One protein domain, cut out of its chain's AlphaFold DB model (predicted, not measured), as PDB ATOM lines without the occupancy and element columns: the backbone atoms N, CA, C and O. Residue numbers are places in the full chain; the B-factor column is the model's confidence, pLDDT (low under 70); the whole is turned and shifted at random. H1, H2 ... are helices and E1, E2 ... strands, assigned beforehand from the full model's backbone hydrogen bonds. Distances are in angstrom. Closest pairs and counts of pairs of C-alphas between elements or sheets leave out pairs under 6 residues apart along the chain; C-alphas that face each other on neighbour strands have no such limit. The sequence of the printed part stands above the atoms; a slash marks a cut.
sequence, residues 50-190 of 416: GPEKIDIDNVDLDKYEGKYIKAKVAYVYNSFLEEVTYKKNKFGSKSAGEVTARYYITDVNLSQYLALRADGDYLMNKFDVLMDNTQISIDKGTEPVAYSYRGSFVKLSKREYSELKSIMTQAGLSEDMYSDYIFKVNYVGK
ATOM      1  N   GLY A  50     126.162 215.289 147.683       93.94
ATOM      2  CA  GLY A  50     124.717 215.428 147.612       93.94
ATOM      3  C   GLY A  50     124.142 214.972 146.266       93.94
ATOM      4  O   GLY A  50     124.883 214.743 145.307       93.94
ATOM      5  N   PRO A  51     122.812 214.804 146.195       95.31
ATOM      6  CA  PRO A  51     122.154 214.306 144.999       95.31
ATOM      7  C   PRO A  51     122.043 215.384 143.915       95.31
ATOM      8  O   PRO A  51     121.657 216.524 144.194       95.31
ATOM      9  N   GLU A  52     122.293 215.004 142.664       94.38
ATOM     10  CA  GLU A  52     122.020 215.850 141.500       94.38
ATOM     11  C   GLU A  52     120.503 215.898 141.251       94.38
ATOM     12  O   GLU A  52     119.835 214.865 141.204       94.38
ATOM     13  N   LYS A  53     119.920 217.095 141.145       94.12
ATOM     14  CA  LYS A  53     118.486 217.226 140.854       94.12
ATOM     15  C   LYS A  53     118.255 216.958 139.375       94.12
ATOM     16  O   LYS A  53     118.953 217.543 138.552       94.12
ATOM     17  N   ILE A  54     117.257 216.144 139.069       92.75
ATOM     18  CA  ILE A  54     116.855 215.862 137.694       92.75
ATOM     19  C   ILE A  54     115.370 216.139 137.494       92.75
ATOM     20  O   ILE A  54     114.595 216.136 138.455       92.75
ATOM     21  N   ASP A  55     115.010 216.358 136.238       90.62
ATOM     22  CA  ASP A  55     113.635 216.370 135.768       90.62
ATOM     23  C   ASP A  55     113.344 215.020 135.107       90.62
ATOM     24  O   ASP A  55     113.979 214.684 134.111       90.62
ATOM     25  N   ILE A  56     112.464 214.212 135.703       87.56
ATOM     26  CA  ILE A  56     112.205 212.841 135.231       87.56
ATOM     27  C   ILE A  56     111.448 212.832 133.895       87.56
ATOM     28  O   ILE A  56     111.541 211.871 133.137       87.56
ATOM     29  N   ASP A  57     110.778 213.934 133.569       86.38
ATOM     30  CA  ASP A  57     110.009 214.086 132.337       86.38
ATOM     31  C   ASP A  57     110.913 214.392 131.132       86.38
ATOM     32  O   ASP A  57     110.482 214.293 129.985       86.38
ATOM     33  N   ASN A  58     112.177 214.764 131.374       90.19
ATOM     34  CA  ASN A  58     113.154 215.089 130.338       90.19
ATOM     35  C   ASN A  58     114.585 214.781 130.813       90.19
ATOM     36  O   ASN A  58     115.362 215.678 131.163       90.19
ATOM     37  N   VAL A  59     114.935 213.493 130.838       90.75
ATOM     38  CA  VAL A  59     116.227 212.992 131.311       90.75
ATOM     39  C   VAL A  59     116.870 212.007 130.334       90.75
ATOM     40  O   VAL A  59     116.308 210.990 129.932       90.75
ATOM     41  N   ASP A  60     118.138 212.272 130.029       90.94
ATOM     42  CA  ASP A  60     119.039 211.300 129.414       90.94
ATOM     43  C   ASP A  60     119.522 210.310 130.488       90.94
ATOM     44  O   ASP A  60     120.443 210.606 131.252       90.94
ATOM     45  N   LEU A  61     118.868 209.151 130.586       89.12
ATOM     46  CA  LEU A  61     119.139 208.160 131.632       89.12
ATOM     47  C   LEU A  61     120.569 207.601 131.577       89.12
ATOM     48  O   LEU A  61     121.161 207.372 132.634       89.12
ATOM     49  N   ASP A  62     121.161 207.475 130.386       91.00
ATOM     50  CA  ASP A  62     122.539 206.996 130.218       91.00
ATOM     51  C   ASP A  62     123.537 207.955 130.886       91.00
ATOM     52  O   ASP A  62     124.471 207.539 131.575       91.00
ATOM     53  N   LYS A  63     123.298 209.269 130.782       91.31
ATOM     54  CA  LYS A  63     124.119 210.298 131.446       91.31
ATOM     55  C   LYS A  63     124.045 210.240 132.978       91.31
ATOM     56  O   LYS A  63     124.917 210.804 133.661       91.31
ATOM     57  N   TYR A  64     123.010 209.615 133.532       90.19
ATOM     58  CA  TYR A  64     122.775 209.516 134.972       90.19
ATOM     59  C   TYR A  64     122.999 208.115 135.552       90.19
ATOM     60  O   TYR A  64     122.842 207.938 136.766       90.19
ATOM     61  N   GLU A  65     123.462 207.155 134.746       90.56
ATOM     62  CA  GLU A  65     123.836 205.821 135.220       90.56
ATOM     63  C   GLU A  65     124.847 205.903 136.384       90.56
ATOM     64  O   GLU A  65     125.885 206.568 136.323       90.56
ATOM     65  N   GLY A  66     124.523 205.246 137.501       88.19
ATOM     66  CA  GLY A  66     125.357 205.154 138.702       88.19
ATOM     67  C   GLY A  66     125.470 206.441 139.531       88.19
ATOM     68  O   GLY A  66     126.179 206.446 140.553       88.19
ATOM     69  N   LYS A  67     124.801 207.531 139.130       91.88
ATOM     70  CA  LYS A  67     124.794 208.801 139.872       91.88
ATOM     71  C   LYS A  67     123.820 208.770 141.044       91.88
ATOM     72  O   LYS A  67     122.831 208.043 141.042       91.88
ATOM     73  N   TYR A  68     124.109 209.575 142.063       95.00
ATOM     74  CA  TYR A  68     123.180 209.846 143.159       95.00
ATOM     75  C   TYR A  68     122.349 211.070 142.793       95.00
ATOM     76  O   TYR A  68     122.902 212.146 142.554       95.00
ATOM     77  N   ILE A  69     121.040 210.892 142.701       95.00
ATOM     78  CA  ILE A  69     120.116 211.880 142.156       95.00
ATOM     79  C   ILE A  69     118.938 212.130 143.089       95.00
ATOM     80  O   ILE A  69     118.670 211.370 144.023       95.00
ATOM     81  N   LYS A  70     118.223 213.219 142.820       96.62
ATOM     82  CA  LYS A  70     116.945 213.555 143.431       96.62
ATOM     83  C   LYS A  70     115.922 213.780 142.323       96.62
ATOM     84  O   LYS A  70     116.049 214.748 141.577       96.62
ATOM     85  N   ALA A  71     114.918 212.913 142.265       94.38
ATOM     86  CA  ALA A  71     113.823 212.968 141.302       94.38
ATOM     87  C   ALA A  71     112.498 213.275 142.011       94.38
ATOM     88  O   ALA A  71     112.380 213.111 143.234       94.38
ATOM     89  N   LYS A  72     111.510 213.752 141.255       94.50
ATOM     90  CA  LYS A  72     110.111 213.791 141.686       94.50
ATOM     91  C   LYS A  72     109.389 212.611 141.048       94.50
ATOM     92  O   LYS A  72     109.606 212.350 139.878       94.50
ATOM     93  N   VAL A  73     108.568 211.924 141.828       93.88
ATOM     94  CA  VAL A  73     107.721 210.823 141.370       93.88
ATOM     95  C   VAL A  73     106.286 211.219 141.668       93.88
ATOM     96  O   VAL A  73     105.964 211.529 142.820       93.88
ATOM     97  N   ALA A  74     105.464 211.266 140.625       90.62
ATOM     98  CA  ALA A  74     104.048 211.611 140.708       90.62
ATOM     99  C   ALA A  74     103.167 210.383 140.467       90.62
ATOM    100  O   ALA A  74     102.258 210.132 141.256       90.62
ATOM    101  N   TYR A  75     103.487 209.598 139.435       93.62
ATOM    102  CA  TYR A  75     102.701 208.441 139.027       93.62
ATOM    103  C   TYR A  75     103.377 207.131 139.416       93.62
ATOM    104  O   TYR A  75     104.567 206.924 139.188       93.62
ATOM    105  N   VAL A  76     102.599 206.220 139.987       96.38
ATOM    106  CA  VAL A  76     102.992 204.831 140.230       96.38
ATOM    107  C   VAL A  76     101.855 203.960 139.720       96.38
ATOM    108  O   VAL A  76     100.754 204.012 140.254       96.38
ATOM    109  N   TYR A  77     102.089 203.196 138.660       94.88
ATOM    110  CA  TYR A  77     101.010 202.505 137.948       94.88
ATOM    111  C   TYR A  77     100.733 201.111 138.492       94.88
ATOM    112  O   TYR A  77      99.584 200.694 138.589       94.88
ATOM    113  N   ASN A  78     101.791 200.363 138.799       95.50
ATOM    114  CA  ASN A  78     101.675 198.997 139.289       95.50
ATOM    115  C   ASN A  78     102.963 198.563 139.997       95.50
ATOM    116  O   ASN A  78     104.003 199.218 139.878       95.50
ATOM    117  N   SER A  79     102.905 197.422 140.677       96.44
ATOM    118  CA  SER A  79     104.070 196.662 141.123       96.44
ATOM    119  C   SER A  79     104.257 195.402 140.279       96.44
ATOM    120  O   SER A  79     103.290 194.865 139.741       96.44
ATOM    121  N   PHE A  80     105.501 194.945 140.121       95.88
ATOM    122  CA  PHE A  80     105.805 193.853 139.185       95.88
ATOM    123  C   PHE A  80     106.765 192.782 139.716       95.88
ATOM    124  O   PHE A  80     106.856 191.704 139.135       95.88
ATOM    125  N   LEU A  81     107.485 193.049 140.808       96.88
ATOM    126  CA  LEU A  81     108.427 192.097 141.398       96.88
ATOM    127  C   LEU A  81     108.587 192.352 142.902       96.88
ATOM    128  O   LEU A  81     108.590 193.498 143.350       96.88
ATOM    129  N   GLU A  82     108.776 191.280 143.672       96.06
ATOM    130  CA  GLU A  82     109.081 191.320 145.105       96.06
ATOM    131  C   GLU A  82     110.351 190.518 145.426       96.06
ATOM    132  O   GLU A  82     110.589 189.431 144.887       96.06
ATOM    133  N   GLU A  83     111.166 191.042 146.338       94.38
ATOM    134  CA  GLU A  83     112.287 190.323 146.943       94.38
ATOM    135  C   GLU A  83     111.867 189.752 148.293       94.38
ATOM    136  O   GLU A  83     111.552 190.497 149.219       94.38
ATOM    137  N   VAL A  84     111.922 188.427 148.428       91.75
ATOM    138  CA  VAL A  84     111.527 187.721 149.651       91.75
ATOM    139  C   VAL A  84     112.744 187.071 150.300       91.75
ATOM    140  O   VAL A  84     113.464 186.302 149.658       91.75
ATOM    141  N   THR A  85     112.954 187.329 151.589       88.50
ATOM    142  CA  THR A  85     113.988 186.656 152.386       88.50
ATOM    143  C   THR A  85     113.376 185.621 153.324       88.50
ATOM    144  O   THR A  85     112.214 185.702 153.709       88.50
ATOM    145  N   TYR A  86     114.157 184.601 153.679       87.00
ATOM    146  CA  TYR A  86     113.761 183.573 154.640       87.00
ATOM    147  C   TYR A  86     114.940 183.232 155.548       87.00
ATOM    148  O   TYR A  86     116.087 183.138 155.109       87.00
ATOM    149  N   LYS A  87     114.657 182.980 156.826       80.44
ATOM    150  CA  LYS A  87     115.643 182.464 157.778       80.44
ATOM    151  C   LYS A  87     115.660 180.943 157.682       80.44
ATOM    152  O   LYS A  87     114.616 180.296 157.748       80.44
ATOM    153  N   LYS A  88     116.848 180.363 157.496       77.75
ATOM    154  CA  LYS A  88     117.038 178.908 157.504       77.75
ATOM    155  C   LYS A  88     117.456 178.484 158.907       77.75
ATOM    156  O   LYS A  88     118.509 178.895 159.390       77.75
ATOM    157  N   ASN A  89     116.635 177.673 159.560       75.00
ATOM    158  CA  ASN A  89     116.937 177.164 160.891       75.00
ATOM    159  C   ASN A  89     118.001 176.060 160.821       75.00
ATOM    160  O   ASN A  89     118.212 175.438 159.777       75.00
ATOM    161  N   LYS A  90     118.647 175.774 161.962       71.44
ATOM    162  CA  LYS A  90     119.744 174.791 162.091       71.44
ATOM    163  C   LYS A  90     119.381 173.381 161.585       71.44
ATOM    164  O   LYS A  90     120.268 172.623 161.217       71.44
ATOM    165  N   PHE A  91     118.087 173.062 161.518       72.19
ATOM    166  CA  PHE A  91     117.534 171.779 161.062       72.19
ATOM    167  C   PHE A  91     116.993 171.805 159.619       72.19
ATOM    168  O   PHE A  91     116.310 170.881 159.195       72.19
ATOM    169  N   GLY A  92     117.269 172.863 158.851       70.38
ATOM    170  CA  GLY A  92     116.929 172.948 157.427       70.38
ATOM    171  C   GLY A  92     115.533 173.492 157.100       70.38
ATOM    172  O   GLY A  92     115.293 173.810 155.934       70.38
ATOM    173  N   SER A  93     114.651 173.674 158.089       72.25
ATOM    174  CA  SER A  93     113.356 174.343 157.906       72.25
ATOM    175  C   SER A  93     113.522 175.841 157.610       72.25
ATOM    176  O   SER A  93     114.435 176.494 158.128       72.25
ATOM    177  N   LYS A  94     112.660 176.380 156.740       79.19
ATOM    178  CA  LYS A  94     112.619 177.806 156.377       79.19
ATOM    179  C   LYS A  94     111.525 178.514 157.181       79.19
ATOM    180  O   LYS A  94     110.465 177.930 157.396       79.19
ATOM    181  N   SER A  95     111.777 179.747 157.616       75.19
ATOM    182  CA  SER A  95     110.732 180.632 158.146       75.19
ATOM    183  C   SER A  95     109.700 180.977 157.068       75.19
ATOM    184  O   SER A  95     109.952 180.773 155.877       75.19
ATOM    185  N   ALA A  96     108.575 181.569 157.480       79.31
ATOM    186  CA  ALA A  96     107.744 182.334 156.555       79.31
ATOM    187  C   ALA A  96     108.617 183.377 155.832       79.31
ATOM    188  O   ALA A  96     109.564 183.912 156.424       79.31
ATOM    189  N   GLY A  97     108.349 183.576 154.543       83.19
ATOM    190  CA  GLY A  97     109.054 184.561 153.732       83.19
ATOM    191  C   GLY A  97     108.645 185.974 154.130       83.19
ATOM    192  O   GLY A  97     107.466 186.226 154.359       83.19
ATOM    193  N   GLU A  98     109.615 186.874 154.209       88.94
ATOM    194  CA  GLU A  98     109.407 188.295 154.479       88.94
ATOM    195  C   GLU A  98     109.743 189.083 153.214       88.94
ATOM    196  O   GLU A  98     110.848 188.940 152.675       88.94
ATOM    197  N   VAL A  99     108.786 189.867 152.715       93.44
ATOM    198  CA  VAL A  99     109.015 190.774 151.586       93.44
ATOM    199  C   VAL A  99     109.909 191.907 152.078       93.44
ATOM    200  O   VAL A  99     109.573 192.618 153.014       93.44
ATOM    201  N   THR A 100     111.073 192.046 151.460       94.44
ATOM    202  CA  THR A 100     112.112 193.012 151.853       94.44
ATOM    203  C   THR A 100     112.254 194.167 150.877       94.44
ATOM    204  O   THR A 100     112.750 195.224 151.260       94.44
ATOM    205  N   ALA A 101     111.806 193.991 149.635       96.56
ATOM    206  CA  ALA A 101     111.724 195.058 148.652       96.56
ATOM    207  C   ALA A 101     110.608 194.778 147.642       96.56
ATOM    208  O   ALA A 101     110.333 193.615 147.324       96.56
ATOM    209  N   ARG A 102     110.028 195.846 147.094       97.88
ATOM    210  CA  ARG A 102     109.057 195.791 145.995       97.88
ATOM    211  C   ARG A 102     109.482 196.704 144.852       97.88
ATOM    212  O   ARG A 102     110.076 197.766 145.065       97.88
ATOM    213  N   TYR A 103     109.190 196.253 143.639       98.19
ATOM    214  CA  TYR A 103     109.485 196.943 142.395       98.19
ATOM    215  C   TYR A 103     108.199 197.498 141.791       98.19
ATOM    216  O   TYR A 103     107.231 196.756 141.616       98.19
ATOM    217  N   TYR A 104     108.215 198.781 141.451       97.81
ATOM    218  CA  TYR A 104     107.078 199.529 140.921       97.81
ATOM    219  C   TYR A 104     107.372 200.100 139.538       97.81
ATOM    220  O   TYR A 104     108.529 200.191 139.131       97.81
ATOM    221  N   ILE A 105     106.319 200.506 138.836       97.12
ATOM    222  CA  ILE A 105     106.372 201.107 137.502       97.12
ATOM    223  C   ILE A 105     105.949 202.573 137.613       97.12
ATOM    224  O   ILE A 105     104.865 202.864 138.114       97.12
ATOM    225  N   THR A 106     106.799 203.481 137.142       95.19
ATOM    226  CA  THR A 106     106.545 204.927 137.037       95.19
ATOM    227  C   THR A 106     106.813 205.393 135.607       95.19
ATOM    228  O   THR A 106     107.324 204.622 134.795       95.19
ATOM    229  N   ASP A 107     106.460 206.627 135.282       92.06
ATOM    230  CA  ASP A 107     106.749 207.267 134.005       92.06
ATOM    231  C   ASP A 107     108.117 207.971 133.999       92.06
ATOM    232  O   ASP A 107     108.671 208.368 135.026       92.06
ATOM    233  N   VAL A 108     108.699 208.077 132.807       92.19
ATOM    234  CA  VAL A 108     109.917 208.838 132.517       92.19
ATOM    235  C   VAL A 108     109.855 209.326 131.071       92.19
ATOM    236  O   VAL A 108     109.276 208.661 130.211       92.19
ATOM    237  N   ASN A 109     110.454 210.479 130.770       89.00
ATOM    238  CA  ASN A 109     110.540 211.010 129.401       89.00
ATOM    239  C   ASN A 109     109.187 211.125 128.670       89.00
ATOM    240  O   ASN A 109     109.136 210.981 127.450       89.00
ATOM    241  N   LEU A 110     108.091 211.352 129.408       84.50
ATOM    242  CA  LEU A 110     106.701 211.491 128.934       84.50
ATOM    243  C   LEU A 110     106.088 210.279 128.200       84.50
ATOM    244  O   LEU A 110     104.868 210.207 128.077       84.50
ATOM    245  N   SER A 111     106.891 209.344 127.694       84.69
ATOM    246  CA  SER A 111     106.433 208.213 126.875       84.69
ATOM    247  C   SER A 111     107.113 206.887 127.216       84.69
ATOM    248  O   SER A 111     106.905 205.899 126.514       84.69
ATOM    249  N   GLN A 112     107.962 206.859 128.242       92.50
ATOM    250  CA  GLN A 112     108.653 205.658 128.695       92.50
ATOM    251  C   GLN A 112     108.257 205.318 130.129       92.50
ATOM    252  O   GLN A 112     107.784 206.156 130.895       92.50
ATOM    253  N   TYR A 113     108.495 204.068 130.502       94.62
ATOM    254  CA  TYR A 113     108.246 203.543 131.831       94.62
ATOM    255  C   TYR A 113     109.550 203.133 132.492       94.62
ATOM    256  O   TYR A 113     110.375 202.421 131.918       94.62
ATOM    257  N   LEU A 114     109.713 203.569 133.730       95.44
ATOM    258  CA  LEU A 114     110.881 203.346 134.557       95.44
ATOM    259  C   LEU A 114     110.516 202.434 135.730       95.44
ATOM    260  O   LEU A 114     109.467 202.586 136.360       95.44
ATOM    261  N   ALA A 115     111.415 201.515 136.072       96.88
ATOM    262  CA  ALA A 115     111.282 200.746 137.297       96.88
ATOM    263  C   ALA A 115     111.724 201.568 138.523       96.88
ATOM    264  O   ALA A 115     112.736 202.273 138.497       96.88
ATOM    265  N   LEU A 116     111.024 201.405 139.641       96.69
ATOM    266  CA  LEU A 116     111.399 201.921 140.957       96.69
ATOM    267  C   LEU A 116     111.615 200.757 141.916       96.69
ATOM    268  O   LEU A 116     110.768 199.871 141.978       96.69
ATOM    269  N   ARG A 117     112.690 200.765 142.707       97.06
ATOM    270  CA  ARG A 117     112.881 199.800 143.806       97.06
ATOM    271  C   ARG A 117     112.725 200.494 145.149       97.06
ATOM    272  O   ARG A 117     113.397 201.499 145.397       97.06
ATOM    273  N   ALA A 118     111.882 199.926 146.000       97.12
ATOM    274  CA  ALA A 118     111.635 200.386 147.356       97.12
ATOM    275  C   ALA A 118     111.951 199.273 148.359       97.12
ATOM    276  O   ALA A 118     111.335 198.208 148.317       97.12
ATOM    277  N   ASP A 119     112.882 199.546 149.269       95.00
ATOM    278  CA  ASP A 119     113.332 198.591 150.279       95.00
ATOM    279  C   ASP A 119     112.644 198.875 151.625       95.00
ATOM    280  O   ASP A 119     112.600 200.018 152.094       95.00
ATOM    281  N   GLY A 120     112.140 197.817 152.263       94.12
ATOM    282  CA  GLY A 120     111.510 197.850 153.582       94.12
ATOM    283  C   GLY A 120     110.093 198.436 153.619       94.12
ATOM    284  O   GLY A 120     109.692 199.254 152.787       94.12
ATOM    285  N   ASP A 121     109.333 198.030 154.639       94.44
ATOM    286  CA  ASP A 121     107.892 198.302 154.770       94.44
ATOM    287  C   ASP A 121     107.537 199.781 154.651       94.44
ATOM    288  O   ASP A 121     106.535 200.147 154.046       94.44
ATOM    289  N   TYR A 122     108.374 200.660 155.203       94.81
ATOM    290  CA  TYR A 122     108.113 202.094 155.175       94.81
ATOM    291  C   TYR A 122     108.063 202.659 153.751       94.81
ATOM    292  O   TYR A 122     107.170 203.448 153.439       94.81
ATOM    293  N   LEU A 123     109.026 202.296 152.896       95.44
ATOM    294  CA  LEU A 123     109.030 202.774 151.516       95.44
ATOM    295  C   LEU A 123     107.990 202.034 150.681       95.44
ATOM    296  O   LEU A 123     107.288 202.694 149.922       95.44
ATOM    297  N   MET A 124     107.845 200.717 150.857       97.00
ATOM    298  CA  MET A 124     106.828 199.936 150.141       97.00
ATOM    299  C   MET A 124     105.421 200.496 150.396       97.00
ATOM    300  O   MET A 124     104.745 200.898 149.456       97.00
ATOM    301  N   ASN A 125     105.037 200.699 151.660       96.62
ATOM    302  CA  ASN A 125     103.738 201.285 152.008       96.62
ATOM    303  C   ASN A 125     103.547 202.693 151.418       96.62
ATOM    304  O   ASN A 125     102.440 203.067 151.039       96.62
ATOM    305  N   LYS A 126     104.614 203.499 151.316       95.81
ATOM    306  CA  LYS A 126     104.532 204.814 150.663       95.81
ATOM    307  C   LYS A 126     104.251 204.711 149.170       95.81
ATOM    308  O   LYS A 126     103.482 205.519 148.657       95.81
ATOM    309  N   PHE A 127     104.901 203.780 148.479       97.06
ATOM    310  CA  PHE A 127     104.687 203.587 147.048       97.06
ATOM    311  C   PHE A 127     103.344 202.916 146.754       97.06
ATOM    312  O   PHE A 127     102.711 203.295 145.775       97.06
ATOM    313  N   ASP A 128     102.850 202.044 147.636       96.62
ATOM    314  CA  ASP A 128     101.487 201.501 147.552       96.62
ATOM    315  C   ASP A 128     100.441 202.627 147.652       96.62
ATOM    316  O   ASP A 128      99.556 202.738 146.811       96.62
ATOM    317  N   VAL A 129     100.605 203.558 148.602       95.19
ATOM    318  CA  VAL A 129      99.726 204.738 148.711       95.19
ATOM    319  C   VAL A 129      99.822 205.645 147.478       95.19
ATOM    320  O   VAL A 129      98.821 206.217 147.048       95.19
ATOM    321  N   LEU A 130     101.013 205.816 146.893       95.62
ATOM    322  CA  LEU A 130     101.158 206.571 145.642       95.62
ATOM    323  C   LEU A 130     100.478 205.882 144.461       95.62
ATOM    324  O   LEU A 130      99.930 206.568 143.598       95.62
ATOM    325  N   MET A 131     100.489 204.553 144.438       96.38
ATOM    326  CA  MET A 131      99.806 203.760 143.428       96.38
ATOM    327  C   MET A 131      98.287 203.939 143.523       96.38
ATOM    328  O   MET A 131      97.647 204.281 142.529       96.38
ATOM    329  N   ASP A 132      97.722 203.864 144.730       95.56
ATOM    330  CA  ASP A 132      96.297 204.137 144.962       95.56
ATOM    331  C   ASP A 132      95.918 205.573 144.557       95.56
ATOM    332  O   ASP A 132      94.918 205.809 143.876       95.56
ATOM    333  N   ASN A 133      96.750 206.554 144.923       94.62
ATOM    334  CA  ASN A 133      96.537 207.954 144.548       94.62
ATOM    335  C   ASN A 133      96.615 208.175 143.034       94.62
ATOM    336  O   ASN A 133      95.893 209.023 142.504       94.62
ATOM    337  N   THR A 134      97.476 207.428 142.341       95.44
ATOM    338  CA  THR A 134      97.587 207.461 140.880       95.44
ATOM    339  C   THR A 134      96.284 206.990 140.248       95.44
ATOM    340  O   THR A 134      95.723 207.711 139.422       95.44
ATOM    341  N   GLN A 135      95.739 205.858 140.702       94.06
ATOM    342  CA  GLN A 135      94.462 205.344 140.205       94.06
ATOM    343  C   GLN A 135      93.317 206.339 140.436       94.06
ATOM    344  O   GLN A 135      92.586 206.671 139.505       94.06
ATOM    345  N   ILE A 136      93.212 206.901 141.645       94.75
ATOM    346  CA  ILE A 136      92.188 207.906 141.977       94.75
ATOM    347  C   ILE A 136      92.303 209.144 141.077       94.75
ATOM    348  O   ILE A 136      91.290 209.734 140.701       94.75
ATOM    349  N   SER A 137      93.530 209.566 140.770       94.50
ATOM    350  CA  SER A 137      93.795 210.744 139.943       94.50
ATOM    351  C   SER A 137      93.382 210.506 138.491       94.50
ATOM    352  O   SER A 137      92.718 211.359 137.905       94.50
ATOM    353  N   ILE A 138      93.673 209.316 137.956       93.06
ATOM    354  CA  ILE A 138      93.221 208.878 136.629       93.06
ATOM    355  C   ILE A 138      91.689 208.850 136.567       93.06
ATOM    356  O   ILE A 138      91.106 209.452 135.665       93.06
ATOM    357  N   ASP A 139      91.028 208.246 137.558       95.06
ATOM    358  CA  ASP A 139      89.563 208.124 137.598       95.06
ATOM    359  C   ASP A 139      88.853 209.487 137.669       95.06
ATOM    360  O   ASP A 139      87.732 209.647 137.182       95.06
ATOM    361  N   LYS A 140      89.499 210.486 138.282       95.19
ATOM    362  CA  LYS A 140      88.963 211.847 138.453       95.19
ATOM    363  C   LYS A 140      89.431 212.842 137.391       95.19
ATOM    364  O   LYS A 140      88.946 213.973 137.394       95.19
ATOM    365  N   GLY A 141      90.364 212.461 136.518       92.75
ATOM    366  CA  GLY A 141      90.990 213.374 135.559       92.75
ATOM    367  C   GLY A 141      91.790 214.502 136.224       92.75
ATOM    368  O   GLY A 141      91.785 215.630 135.735       92.75
ATOM    369  N   THR A 142      92.435 214.225 137.360       93.88
ATOM    370  CA  THR A 142      93.303 215.168 138.090       93.88
ATOM    371  C   THR A 142      94.757 214.701 138.075       93.88
ATOM    372  O   THR A 142      95.024 213.539 137.796       93.88
ATOM    373  N   GLU A 143      95.703 215.573 138.431       88.44
ATOM    374  CA  GLU A 143      97.112 215.186 138.602       88.44
ATOM    375  C   GLU A 143      97.406 214.745 140.052       88.44
ATOM    376  O   GLU A 143      96.958 215.411 140.997       88.44
ATOM    377  N   PRO A 144      98.165 213.652 140.264       88.06
ATOM    378  CA  PRO A 144      98.594 213.231 141.588       88.06
ATOM    379  C   PRO A 144      99.666 214.170 142.158       88.06
ATOM    380  O   PRO A 144     100.420 214.837 141.449       88.06
ATOM    381  N   VAL A 145      99.774 214.197 143.488       88.44
ATOM    382  CA  VAL A 145     100.793 214.997 144.178       88.44
ATOM    383  C   VAL A 145     102.166 214.342 144.028       88.44
ATOM    384  O   VAL A 145     102.390 213.237 144.517       88.44
ATOM    385  N   ALA A 146     103.108 215.062 143.420       90.25
ATOM    386  CA  ALA A 146     104.480 214.596 143.255       90.25
ATOM    387  C   ALA A 146     105.303 214.692 144.553       90.25
ATOM    388  O   ALA A 146     105.384 215.753 145.182       90.25
ATOM    389  N   TYR A 147     106.016 213.619 144.895       93.50
ATOM    390  CA  TYR A 147     106.947 213.578 146.028       93.50
ATOM    391  C   TYR A 147     108.380 213.415 145.551       93.50
ATOM    392  O   TYR A 147     108.650 212.816 144.514       93.50
ATOM    393  N   SER A 148     109.329 213.961 146.312       95.38
ATOM    394  CA  SER A 148     110.733 213.899 145.931       95.38
ATOM    395  C   SER A 148     111.495 212.816 146.678       95.38
ATOM    396  O   SER A 148     111.522 212.800 147.909       95.38
ATOM    397  N   TYR A 149     112.186 211.985 145.907       95.69
ATOM    398  CA  TYR A 149     112.963 210.850 146.378       95.69
ATOM    399  C   TYR A 149     114.422 210.997 145.964       95.69
ATOM    400  O   TYR A 149     114.739 211.626 144.952       95.69
ATOM    401  N   ARG A 150     115.317 210.430 146.772       96.38
ATOM    402  CA  ARG A 150     116.748 210.343 146.476       96.38
ATOM    403  C   ARG A 150     117.108 208.898 146.204       96.38
ATOM    404  O   ARG A 150     116.495 208.001 146.777       96.38
ATOM    405  N   GLY A 151     118.093 208.682 145.352       95.69
ATOM    406  CA  GLY A 151     118.489 207.335 144.985       95.69
ATOM    407  C   GLY A 151     119.494 207.321 143.850       95.69
ATOM    408  O   GLY A 151     120.038 208.362 143.475       95.69
ATOM    409  N   SER A 152     119.685 206.151 143.258       94.88
ATOM    410  CA  SER A 152     120.561 205.984 142.103       94.88
ATOM    411  C   SER A 152     119.872 205.261 140.963       94.88
ATOM    412  O   SER A 152     119.153 204.289 141.189       94.88
ATOM    413  N   PHE A 153     120.131 205.722 139.737       91.31
ATOM    414  CA  PHE A 153     119.811 204.954 138.541       91.31
ATOM    415  C   PHE A 153     120.880 203.905 138.302       91.31
ATOM    416  O   PHE A 153     122.072 204.210 138.275       91.31
ATOM    417  N   VAL A 154     120.456 202.668 138.113       91.81
ATOM    418  CA  VAL A 154     121.322 201.566 137.691       91.81
ATOM    419  C   VAL A 154     120.587 200.753 136.642       91.81
ATOM    420  O   VAL A 154     119.361 200.795 136.593       91.81
ATOM    421  N   LYS A 155     121.307 200.020 135.796       93.19
ATOM    422  CA  LYS A 155     120.660 199.116 134.843       93.19
ATOM    423  C   LYS A 155     119.911 198.005 135.566       93.19
ATOM    424  O   LYS A 155     120.407 197.465 136.562       93.19
ATOM    425  N   LEU A 156     118.742 197.664 135.036       94.25
ATOM    426  CA  LEU A 156     117.987 196.487 135.433       94.25
ATOM    427  C   LEU A 156     118.847 195.237 135.237       94.25
ATOM    428  O   LEU A 156     119.572 195.084 134.248       94.25
ATOM    429  N   SER A 157     118.759 194.303 136.177       94.56
ATOM    430  CA  SER A 157     119.288 192.964 135.946       94.56
ATOM    431  C   SER A 157     118.459 192.246 134.876       94.56
ATOM    432  O   SER A 157     117.291 192.562 134.650       94.56
ATOM    433  N   LYS A 158     119.026 191.206 134.249       95.44
ATOM    434  CA  LYS A 158     118.301 190.391 133.252       95.44
ATOM    435  C   LYS A 158     116.963 189.863 133.777       95.44
ATOM    436  O   LYS A 158     116.004 189.768 133.021       95.44
ATOM    437  N   ARG A 159     116.912 189.504 135.066       94.75
ATOM    438  CA  ARG A 159     115.688 189.030 135.715       94.75
ATOM    439  C   ARG A 159     114.685 190.168 135.872       94.75
ATOM    440  O   ARG A 159     113.550 190.008 135.455       94.75
ATOM    441  N   GLU A 160     115.110 191.296 136.437       95.94
ATOM    442  CA  GLU A 160     114.231 192.450 136.663       95.94
ATOM    443  C   GLU A 160     113.623 192.952 135.343       95.94
ATOM    444  O   GLU A 160     112.412 193.144 135.266       95.94
ATOM    445  N   TYR A 161     114.432 193.061 134.282       96.31
ATOM    446  CA  TYR A 161     113.952 193.450 132.952       96.31
ATOM    447  C   TYR A 161     112.964 192.430 132.365       96.31
ATOM    448  O   TYR A 161     111.948 192.812 131.793       96.31
ATOM    449  N   SER A 162     113.220 191.126 132.526       95.88
ATOM    450  CA  SER A 162     112.315 190.076 132.037       95.88
ATOM    451  C   SER A 162     110.937 190.123 132.705       95.88
ATOM    452  O   SER A 162     109.933 189.898 132.031       95.88
ATOM    453  N   GLU A 163     110.881 190.393 134.011       96.19
ATOM    454  CA  GLU A 163     109.617 190.501 134.757       96.19
ATOM    455  C   GLU A 163     108.851 191.768 134.360       96.19
ATOM    456  O   GLU A 163     107.656 191.700 134.066       96.19
ATOM    457  N   LEU A 164     109.554 192.904 134.244       95.94
ATOM    458  CA  LEU A 164     108.977 194.154 133.743       95.94
ATOM    459  C   LEU A 164     108.385 193.951 132.342       95.94
ATOM    460  O   LEU A 164     107.209 194.232 132.115       95.94
ATOM    461  N   LYS A 165     109.173 193.384 131.421       95.62
ATOM    462  CA  LYS A 165     108.743 193.086 130.051       95.62
ATOM    463  C   LYS A 165     107.500 192.202 130.026       95.62
ATOM    464  O   LYS A 165     106.596 192.462 129.234       95.62
ATOM    465  N   SER A 166     107.441 191.172 130.871       94.94
ATOM    466  CA  SER A 166     106.292 190.261 130.954       94.94
ATOM    467  C   SER A 166     105.001 191.007 131.298       94.94
ATOM    468  O   SER A 166     104.012 190.884 130.576       94.94
ATOM    469  N   ILE A 167     105.022 191.828 132.353       94.25
ATOM    470  CA  ILE A 167     103.840 192.564 132.820       94.25
ATOM    471  C   ILE A 167     103.425 193.656 131.833       94.25
ATOM    472  O   ILE A 167     102.242 193.791 131.524       94.25
ATOM    473  N   MET A 168     104.385 194.384 131.269       94.19
ATOM    474  CA  MET A 168     104.091 195.461 130.324       94.19
ATOM    475  C   MET A 168     103.555 194.938 128.985       94.19
ATOM    476  O   MET A 168     102.615 195.502 128.425       94.19
ATOM    477  N   THR A 169     104.069 193.798 128.510       94.56
ATOM    478  CA  THR A 169     103.557 193.145 127.293       94.56
ATOM    479  C   THR A 169     102.132 192.629 127.504       94.56
ATOM    480  O   THR A 169     101.295 192.756 126.613       94.56
ATOM    481  N   GLN A 170     101.824 192.084 128.687       93.19
ATOM    482  CA  GLN A 170     100.456 191.679 129.044       93.19
ATOM    483  C   GLN A 170      99.491 192.871 129.085       93.19
ATOM    484  O   GLN A 170      98.326 192.719 128.724       93.19
ATOM    485  N   ALA A 171      99.979 194.056 129.462       91.88
ATOM    486  CA  ALA A 171      99.228 195.308 129.405       91.88
ATOM    487  C   ALA A 171      99.095 195.893 127.979       91.88
ATOM    488  O   ALA A 171      98.441 196.919 127.805       91.88
ATOM    489  N   GLY A 172      99.683 195.258 126.957       93.94
ATOM    490  CA  GLY A 172      99.590 195.685 125.557       93.94
ATOM    491  C   GLY A 172     100.547 196.813 125.164       93.94
ATOM    492  O   GLY A 172     100.328 197.466 124.145       93.94
ATOM    493  N   LEU A 173     101.593 197.056 125.957       93.38
ATOM    494  CA  LEU A 173     102.595 198.089 125.691       93.38
ATOM    495  C   LEU A 173     103.715 197.552 124.781       93.38
ATOM    496  O   LEU A 173     103.976 196.348 124.725       93.38
ATOM    497  N   SER A 174     104.354 198.446 124.027       93.00
ATOM    498  CA  SER A 174     105.486 198.131 123.153       93.00
ATOM    499  C   SER A 174     106.823 198.246 123.891       93.00
ATOM    500  O   SER A 174     106.980 199.037 124.818       93.00
ATOM    501  N   GLU A 175     107.800 197.432 123.481       90.88
ATOM    502  CA  GLU A 175     109.080 197.291 124.190       90.88
ATOM    503  C   GLU A 175     109.968 198.544 124.150       90.88
ATOM    504  O   GLU A 175     110.756 198.760 125.063       90.88
ATOM    505  N   ASP A 176     109.801 199.413 123.154       90.25
ATOM    506  CA  ASP A 176     110.488 200.707 123.060       90.25
ATOM    507  C   ASP A 176     110.061 201.714 124.143       90.25
ATOM    508  O   ASP A 176     110.765 202.697 124.390       90.25
ATOM    509  N   MET A 177     108.942 201.453 124.829       92.56
ATOM    510  CA  MET A 177     108.498 202.242 125.978       92.56
ATOM    511  C   MET A 177     109.138 201.790 127.298       92.56
ATOM    512  O   MET A 177     108.899 202.420 128.324       92.56
ATOM    513  N   TYR A 178     109.926 200.710 127.336       92.38
ATOM    514  CA  TYR A 178     110.507 200.203 128.584       92.38
ATOM    515  C   TYR A 178     111.900 200.793 128.800       92.38
ATOM    516  O   TYR A 178     112.761 200.721 127.928       92.38
ATOM    517  N   SER A 179     112.153 201.358 129.978       92.81
ATOM    518  CA  SER A 179     113.498 201.772 130.361       92.81
ATOM    519  C   SER A 179     114.355 200.565 130.748       92.81
ATOM    520  O   SER A 179     113.919 199.704 131.511       92.81
ATOM    521  N   ASP A 180     115.618 200.560 130.319       93.50
ATOM    522  CA  ASP A 180     116.642 199.617 130.793       93.50
ATOM    523  C   ASP A 180     117.119 199.914 132.228       93.50
ATOM    524  O   ASP A 180     117.938 199.177 132.790       93.50
ATOM    525  N   TYR A 181     116.644 201.005 132.829       94.06
ATOM    526  CA  TYR A 181     117.099 201.499 134.120       94.06
ATOM    527  C   TYR A 181     116.071 201.286 135.228       94.06
ATOM    528  O   TYR A 181     114.860 201.223 135.022       94.06
ATOM    529  N   ILE A 182     116.588 201.228 136.449       95.19
ATOM    530  CA  ILE A 182     115.817 201.243 137.680       95.19
ATOM    531  C   ILE A 182     116.317 202.350 138.595       95.19
ATOM    532  O   ILE A 182     117.523 202.510 138.805       95.19
ATOM    533  N   PHE A 183     115.386 203.099 139.178       95.88
ATOM    534  CA  PHE A 183     115.679 204.036 140.252       95.88
ATOM    535  C   PHE A 183     115.587 203.321 141.600       95.88
ATOM    536  O   PHE A 183     114.504 202.981 142.081       95.88
ATOM    537  N   LYS A 184     116.744 203.081 142.219       96.31
ATOM    538  CA  LYS A 184     116.829 202.491 143.558       96.31
ATOM    539  C   LYS A 184     116.728 203.593 144.603       96.31
ATOM    540  O   LYS A 184     117.668 204.370 144.782       96.31
ATOM    541  N   VAL A 185     115.578 203.677 145.266       96.69
ATOM    542  CA  VAL A 185     115.288 204.709 146.269       96.69
ATOM    543  C   VAL A 185     116.122 204.453 147.523       96.69
ATOM    544  O   VAL A 185     116.259 203.313 147.946       96.69
ATOM    545  N   ASN A 186     116.683 205.512 148.111       95.81
ATOM    546  CA  ASN A 186     117.634 205.469 149.230       95.81
ATOM    547  C   ASN A 186     118.941 204.716 148.929       95.81
ATOM    548  O   ASN A 186     119.626 204.283 149.846       95.81
ATOM    549  N   TYR A 187     119.335 204.591 147.661       95.38
ATOM    550  CA  TYR A 187     120.656 204.077 147.294       95.38
ATOM    551  C   TYR A 187     121.604 205.195 146.866       95.38
ATOM    552  O   TYR A 187     121.210 206.181 146.245       95.38
ATOM    553  N   VAL A 188     122.887 205.004 147.161       94.81
ATOM    554  CA  VAL A 188     123.988 205.850 146.706       94.81
ATOM    555  C   VAL A 188     124.956 204.968 145.922       94.81
ATOM    556  O   VAL A 188     125.781 204.250 146.483       94.81
ATOM    557  N   GLY A 189     124.845 204.990 144.596       87.44
ATOM    558  CA  GLY A 189     125.534 204.029 143.740       87.44
ATOM    559  C   GLY A 189     124.994 202.616 143.968       87.44
ATOM    560  O   GLY A 189     123.817 202.352 143.742       87.44
ATOM    561  N   LYS A 190     125.861 201.694 144.399       86.38
ATOM    562  CA  LYS A 190     125.520 200.267 144.566       86.38
ATOM    563  C   LYS A 190     125.048 199.887 145.970       86.38
ATOM    564  O   LYS A 190     124.616 198.755 146.166       86.38
TER     565      LYS A 190
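What this domain is: This is residues 50 to 190 of the 416 residues of an uncharacterized protein of Anaerosporobacter mobilis DSM 15930 (UniProt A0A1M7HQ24). A strongly twisted sheet of six strands curls round the long helix H2 on one face, while H3 covers part of its other face; little H1, four residues, packs on the sheet near E5 and E6 but lies over none of the strands, though only just. Residues 86 to 97, the loop of the hairpin E2 and E3, stick out as a long arm that makes much of the length. The printed part has 141 residues, with three named helices and six strands in the order H1 E1 E2 E3 E4 H2 E5 H3 E6. The mixed sheet runs E1 E5 E6 E4 E3 E2, with E6 and E4 parallel, and the class is mixed, helices and strands. The whole is compact, with a radius of gyration of the C-alphas of 15.9 A and spans of 53 by 36 by 28 A.

Where its parts are: Find C-alpha 98 at (109.407, 188.295, 154.479); from there E3, residues 98 to 108, runs 30.1 A. Beside it look for E2, residues 78 to 85, 21.8 A, and E4, residues 112 to 119, 23.2 A. E6 is residues 178 to 185, 18.9 A, ending at C-alpha 185 at (115.288, 204.709, 146.269). E5, residues 147 to 155, spans 22.9 A, and E1, residues 68 to 73, 15.6 A. H2, residues 120 to 140, begins at C-alpha 120 at (111.510, 197.850, 153.582) and is 30.5 A long. H3 is residues 158 to 170, 18.4 A, and H1 residues 61 to 64, 5.1 A.

How they stand to each other: Start at E2, E3 and E4, a meander, each strand the antiparallel neighbour of the one before: N 103 and O 81 are 2.8 A apart, and N 104 and O 116 2.8 A, within hydrogen-bond range. E6 is parallel to E4, with N 183 and O 115 at 2.9 A. E5 is antiparallel to E6, with N 182 and O 154 at 2.8 A, and to the edge strand E1, with N 69 and O 151 at 2.8 A. E5 bends by 65 degrees at residue 150, and E6 by 59 degrees at residue 181. H2 and H3 are on opposite faces of the sheet, three layers with the sheet between helices. The closest C-alphas of H2 and E3 are those of Thr 100 and Gly 120, 5.2 A; of H3 and E2, those of Phe 80 and Leu 164, 6.3 A. H1 is on the sheet at a height of 8.5 A. Every O i to N i+4 pair is within hydrogen-bond range in H2 and H3; H1 is too short for such a pair.

The domain as a whole: The farthest C-alphas, those of Phe 91 and Gly 141, are 55.5 A apart. The printed part has no cut, and the link E2 to E3 is long. Mean pLDDT of the printed part is 92.3, and no printed residue is under 70.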